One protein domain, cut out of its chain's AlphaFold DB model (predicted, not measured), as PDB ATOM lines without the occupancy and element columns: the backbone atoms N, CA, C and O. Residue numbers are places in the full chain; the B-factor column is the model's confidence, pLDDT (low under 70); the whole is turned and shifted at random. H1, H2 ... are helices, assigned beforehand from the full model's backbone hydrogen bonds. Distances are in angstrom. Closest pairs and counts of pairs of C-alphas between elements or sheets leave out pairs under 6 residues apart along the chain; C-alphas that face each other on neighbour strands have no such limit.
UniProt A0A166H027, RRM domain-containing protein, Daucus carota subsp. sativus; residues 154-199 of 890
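Overview. This is residues 154 to 199 of the 890 residues of the protein "RRM domain-containing protein" of Daucus carota subsp. sativus (UniProt A0A166H027). One long helix, H2, makes the long axis, and the short helix H1 folds back over its first part as a lopsided helical hairpin. The stretch before H1, residues 154 to 161, loops on the same side of H2 as H1, while residues 191 to 199 of H2 stick out free. The printed part has 46 residues with two named helices, H1 then H2, and no named strand; it is all helix and loose, with a radius of gyration of the C-alphas of 12.4 A and spans of 42 by 14 by 13 A.

Arrangement. H2, residues 173 to 199, touches H1, residues 162 to 168, with residues 174 to 179 alone. The closest C-alphas of the two, those of Met 167 and Gly 175, are 4.8 A apart. This helical hairpin runs opposite ways at a steep tilt of 45 degrees. In H1 and H2 every O i to N i+4 pair is within hydrogen-bond range.

Along the chain. H2 is 39.3 A long, from C-alpha 173 at (104.817, 6.918, 27.795) to C-alpha 199 at (83.473, 38.231, 17.309). H1 begins with C-alpha 162 at (107.698, 22.349, 29.522) and measures 9.9 A.

Size, cuts and confidence. The C-alphas farthest apart, those of Lys 170 and Ala 199, are 41.6 A apart. The printed part has no cut, and the link from H1 to H2 is tight. Residues 197 and 199 have pLDDT under 70.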
ATOM      1  N   LEU A 154     106.390  17.394  19.648       86.25
ATOM      2  CA  LEU A 154     107.441  18.412  19.555       86.25
ATOM      3  C   LEU A 154     107.043  19.551  18.600       86.25
ATOM      4  O   LEU A 154     107.256  20.718  18.935       86.25
ATOM      5  N   SER A 155     106.367  19.230  17.488       87.31
ATOM      6  CA  SER A 155     105.802  20.208  16.540       87.31
ATOM      7  C   SER A 155     104.716  21.114  17.144       87.31
ATOM      8  O   SER A 155     104.405  22.162  16.585       87.31
ATOM      9  N   ARG A 156     104.137  20.722  18.290       85.38
ATOM     10  CA  ARG A 156     103.107  21.466  19.037       85.38
ATOM     11  C   ARG A 156     103.526  21.737  20.481       85.38
ATOM     12  O   ARG A 156     102.683  21.813  21.375       85.38
ATOM     13  N   SER A 157     104.829  21.897  20.702       84.31
ATOM     14  CA  SER A 157     105.426  22.177  22.013       84.31
ATOM     15  C   SER A 157     104.846  23.428  22.687       84.31
ATOM     16  O   SER A 157     104.677  23.429  23.900       84.31
ATOM     17  N   GLU A 158     104.427  24.436  21.918       83.94
ATOM     18  CA  GLU A 158     103.710  25.629  22.407       83.94
ATOM     19  C   GLU A 158     102.423  25.299  23.194       83.94
ATOM     20  O   GLU A 158     102.034  26.035  24.098       83.94
ATOM     21  N   LEU A 159     101.783  24.159  22.903       85.06
ATOM     22  CA  LEU A 159     100.552  23.701  23.555       85.06
ATOM     23  C   LEU A 159     100.798  22.767  24.752       85.06
ATOM     24  O   LEU A 159      99.828  22.277  25.338       85.06
ATOM     25  N   VAL A 160     102.055  22.483  25.114       88.62
ATOM     26  CA  VAL A 160     102.430  21.481  26.126       88.62
ATOM     27  C   VAL A 160     103.301  22.107  27.214       88.62
ATOM     28  O   VAL A 160     104.271  22.802  26.940       88.62
ATOM     29  N   HIS A 161     102.990  21.818  28.481       88.88
ATOM     30  CA  HIS A 161     103.792  22.313  29.601       88.88
ATOM     31  C   HIS A 161     105.263  21.832  29.517       88.88
ATOM     32  O   HIS A 161     105.476  20.627  29.332       88.88
ATOM     33  N   PRO A 162     106.283  22.698  29.716       89.31
ATOM     34  CA  PRO A 162     107.698  22.349  29.522       89.31
ATOM     35  C   PRO A 162     108.172  21.085  30.251       89.31
ATOM     36  O   PRO A 162     108.908  20.284  29.675       89.31
ATOM     37  N   ASN A 163     107.700  20.845  31.479       89.25
ATOM     38  CA  ASN A 163     108.054  19.637  32.237       89.25
ATOM     39  C   ASN A 163     107.611  18.357  31.505       89.25
ATOM     40  O   ASN A 163     108.367  17.390  31.452       89.25
ATOM     41  N   VAL A 164     106.437  18.373  30.866       88.25
ATOM     42  CA  VAL A 164     105.912  17.229  30.104       88.25
ATOM     43  C   VAL A 164     106.673  17.054  28.788       88.25
ATOM     44  O   VAL A 164     106.970  15.927  28.408       88.25
ATOM     45  N   ILE A 165     107.118  18.140  28.142       88.25
ATOM     46  CA  ILE A 165     108.059  18.047  27.008       88.25
ATOM     47  C   ILE A 165     109.367  17.369  27.452       88.25
ATOM     48  O   ILE A 165     109.927  16.565  26.706       88.25
ATOM     49  N   SER A 166     109.843  17.633  28.675       88.44
ATOM     50  CA  SER A 166     111.028  16.956  29.220       88.44
ATOM     51  C   SER A 166     110.811  15.455  29.473       88.44
ATOM     52  O   SER A 166     111.758  14.689  29.327       88.44
ATOM     53  N   MET A 167     109.582  15.026  29.787       86.50
ATOM     54  CA  MET A 167     109.205  13.609  29.911       86.50
ATOM     55  C   MET A 167     109.131  12.935  28.532       86.50
ATOM     56  O   MET A 167     109.741  11.892  28.322       86.50
ATOM     57  N   VAL A 168     108.507  13.585  27.542       87.38
ATOM     58  CA  VAL A 168     108.452  13.098  26.146       87.38
ATOM     59  C   VAL A 168     109.852  12.940  25.542       87.38
ATOM     60  O   VAL A 168     110.118  11.959  24.854       87.38
ATOM     61  N   ARG A 169     110.785  13.856  25.847       86.12
ATOM     62  CA  ARG A 169     112.207  13.751  25.458       86.12
ATOM     63  C   ARG A 169     112.987  12.647  26.189       86.12
ATOM     64  O   ARG A 169     114.071  12.298  25.737       86.12
ATOM     65  N   LYS A 170     112.461  12.118  27.297       86.38
ATOM     66  CA  LYS A 170     112.963  10.919  27.998       86.38
ATOM     67  C   LYS A 170     112.243   9.639  27.552       86.38
ATOM     68  O   LYS A 170     112.425   8.600  28.168       86.38
ATOM     69  N   GLU A 171     111.419   9.733  26.507       79.50
ATOM     70  CA  GLU A 171     110.607   8.646  25.948       79.50
ATOM     71  C   GLU A 171     109.532   8.081  26.894       79.50
ATOM     72  O   GLU A 171     108.958   7.026  26.634       79.50
ATOM     73  N   ASP A 172     109.202   8.811  27.962       81.31
ATOM     74  CA  ASP A 172     108.184   8.414  28.930       81.31
ATOM     75  C   ASP A 172     106.784   8.373  28.284       81.31
ATOM     76  O   ASP A 172     106.257   9.384  27.801       81.31
ATOM     77  N   ARG A 173     106.169   7.183  28.309       75.56
ATOM     78  CA  ARG A 173     104.817   6.918  27.795       75.56
ATOM     79  C   ARG A 173     103.745   7.746  28.502       75.56
ATOM     80  O   ARG A 173     102.798   8.186  27.846       75.56
ATOM     81  N   GLU A 174     103.897   8.012  29.797       78.06
ATOM     82  CA  GLU A 174     102.974   8.875  30.536       78.06
ATOM     83  C   GLU A 174     103.168  10.342  30.132       78.06
ATOM     84  O   GLU A 174     102.193  11.040  29.850       78.06
ATOM     85  N   GLY A 175     104.416  10.780  29.942       86.44
ATOM     86  CA  GLY A 175     104.737  12.072  29.327       86.44
ATOM     87  C   GLY A 175     104.067  12.274  27.960       86.44
ATOM     88  O   GLY A 175     103.464  13.321  27.709       86.44
ATOM     89  N   ILE A 176     104.102  11.258  27.089       85.06
ATOM     90  CA  ILE A 176     103.424  11.263  25.777       85.06
ATOM     91  C   ILE A 176     101.901  11.387  25.950       85.06
ATOM     92  O   ILE A 176     101.270  12.226  25.298       85.06
ATOM     93  N   ARG A 177     101.303  10.619  26.871       85.81
ATOM     94  CA  ARG A 177      99.863  10.673  27.181       85.81
ATOM     95  C   ARG A 177      99.433  12.054  27.694       85.81
ATOM     96  O   ARG A 177      98.449  12.619  27.208       85.81
ATOM     97  N   MET A 178     100.185  12.629  28.632       83.00
ATOM     98  CA  MET A 178      99.956  13.974  29.170       83.00
ATOM     99  C   MET A 178     100.084  15.051  28.083       83.00
ATOM    100  O   MET A 178      99.247  15.951  28.008       83.00
ATOM    101  N   ALA A 179     101.086  14.953  27.203       89.56
ATOM    102  CA  ALA A 179     101.293  15.916  26.123       89.56
ATOM    103  C   ALA A 179     100.129  15.943  25.122       89.56
ATOM    104  O   ALA A 179      99.656  17.020  24.757       89.56
ATOM    105  N   LEU A 180      99.617  14.775  24.721       87.31
ATOM    106  CA  LEU A 180      98.458  14.673  23.827       87.31
ATOM    107  C   LEU A 180      97.196  15.291  24.450       87.31
ATOM    108  O   LEU A 180      96.460  16.007  23.765       87.31
ATOM    109  N   ASN A 181      96.981  15.091  25.755       88.44
ATOM    110  CA  ASN A 181      95.897  15.740  26.495       88.44
ATOM    111  C   ASN A 181      96.065  17.271  26.528       88.44
ATOM    112  O   ASN A 181      95.104  17.996  26.262       88.44
ATOM    113  N   HIS A 182      97.275  17.778  26.786       90.12
ATOM    114  CA  HIS A 182      97.558  19.218  26.760       90.12
ATOM    115  C   HIS A 182      97.308  19.833  25.372       90.12
ATOM    116  O   HIS A 182      96.579  20.822  25.275       90.12
ATOM    117  N   ILE A 183      97.784  19.200  24.292       89.56
ATOM    118  CA  ILE A 183      97.508  19.619  22.903       89.56
ATOM    119  C   ILE A 183      95.996  19.660  22.634       89.56
ATOM    120  O   ILE A 183      95.505  20.613  22.022       89.56
ATOM    121  N   HIS A 184      95.241  18.660  23.098       86.25
ATOM    122  CA  HIS A 184      93.791  18.605  22.909       86.25
ATOM    123  C   HIS A 184      93.069  19.768  23.603       86.25
ATOM    124  O   HIS A 184      92.323  20.506  22.956       86.25
ATOM    125  N   TYR A 185      93.303  19.976  24.901       83.00
ATOM    126  CA  TYR A 185      92.596  21.013  25.655       83.00
ATOM    127  C   TYR A 185      93.043  22.432  25.285       83.00
ATOM    128  O   TYR A 185      92.190  23.316  25.160       83.00
ATOM    129  N   ASN A 186      94.337  22.658  25.035       84.44
ATOM    130  CA  ASN A 186      94.839  23.984  24.675       84.44
ATOM    131  C   ASN A 186      94.416  24.396  23.255       84.44
ATOM    132  O   ASN A 186      93.902  25.500  23.100       84.44
ATOM    133  N   SER A 187      94.451  23.504  22.255       84.38
ATOM    134  CA  SER A 187      93.928  23.841  20.913       84.38
ATOM    135  C   SER A 187      92.410  24.106  20.900       84.38
ATOM    136  O   SER A 187      91.926  24.960  20.151       84.38
ATOM    137  N   ILE A 188      91.629  23.454  21.773       83.12
ATOM    138  CA  ILE A 188      90.211  23.796  21.991       83.12
ATOM    139  C   ILE A 188      90.070  25.179  22.644       83.12
ATOM    140  O   ILE A 188      89.176  25.940  22.262       83.12
ATOM    141  N   ARG A 189      90.929  25.515  23.616       80.06
ATOM    142  CA  ARG A 189      90.942  26.820  24.297       80.06
ATOM    143  C   ARG A 189      91.266  27.946  23.315       80.06
ATOM    144  O   ARG A 189      90.494  28.894  23.223       80.06
ATOM    145  N   GLU A 190      92.311  27.795  22.508       79.12
ATOM    146  CA  GLU A 190      92.668  28.723  21.429       79.12
ATOM    147  C   GLU A 190      91.550  28.872  20.399       79.12
ATOM    148  O   GLU A 190      91.178  29.992  20.060       79.12
ATOM    149  N   SER A 191      90.937  27.771  19.947       76.62
ATOM    150  CA  SER A 191      89.816  27.829  18.998       76.62
ATOM    151  C   SER A 191      88.625  28.633  19.543       76.62
ATOM    152  O   SER A 191      87.905  29.272  18.771       76.62
ATOM    153  N   ARG A 192      88.420  28.648  20.868       77.56
ATOM    154  CA  ARG A 192      87.431  29.512  21.534       77.56
ATOM    155  C   ARG A 192      87.915  30.963  21.604       77.56
ATOM    156  O   ARG A 192      87.172  31.837  21.167       77.56
ATOM    157  N   SER A 193      89.148  31.216  22.045       74.38
ATOM    158  CA  SER A 193      89.737  32.564  22.102       74.38
ATOM    159  C   SER A 193      89.759  33.257  20.735       74.38
ATOM    160  O   SER A 193      89.362  34.411  20.622       74.38
ATOM    161  N   VAL A 194      90.138  32.549  19.666       73.25
ATOM    162  CA  VAL A 194      90.142  33.068  18.287       73.25
ATOM    163  C   VAL A 194      88.723  33.356  17.793       73.25
ATOM    164  O   VAL A 194      88.514  34.356  17.109       73.25
ATOM    165  N   LYS A 195      87.721  32.544  18.160       73.94
ATOM    166  CA  LYS A 195      86.308  32.845  17.858       73.94
ATOM    167  C   LYS A 195      85.801  34.064  18.625       73.94
ATOM    168  O   LYS A 195      85.099  34.879  18.037       73.94
ATOM    169  N   GLN A 196      86.181  34.214  19.892       72.00
ATOM    170  CA  GLN A 196      85.818  35.364  20.718       72.00
ATOM    171  C   GLN A 196      86.468  36.654  20.189       72.00
ATOM    172  O   GLN A 196      85.772  37.642  19.977       72.00
ATOM    173  N   MET A 197      87.756  36.621  19.833       67.19
ATOM    174  CA  MET A 197      88.431  37.741  19.165       67.19
ATOM    175  C   MET A 197      87.823  38.052  17.788       67.19
ATOM    176  O   MET A 197      87.539  39.214  17.508       67.19
ATOM    177  N   LYS A 198      87.537  37.045  16.941       71.06
ATOM    178  CA  LYS A 198      86.849  37.261  15.649       71.06
ATOM    179  C   LYS A 198      85.404  37.783  15.822       71.06
ATOM    180  O   LYS A 198      84.900  38.402  14.890       71.06
ATOM    181  N   ALA A 199      84.756  37.598  16.980       65.81
ATOM    182  CA  ALA A 199      83.473  38.231  17.309       65.81
ATOM    183  C   ALA A 199      83.643  39.705  17.727       65.81
ATOM    184  O   ALA A 199      83.043  40.581  17.110       65.81
TER     185      ALA A 199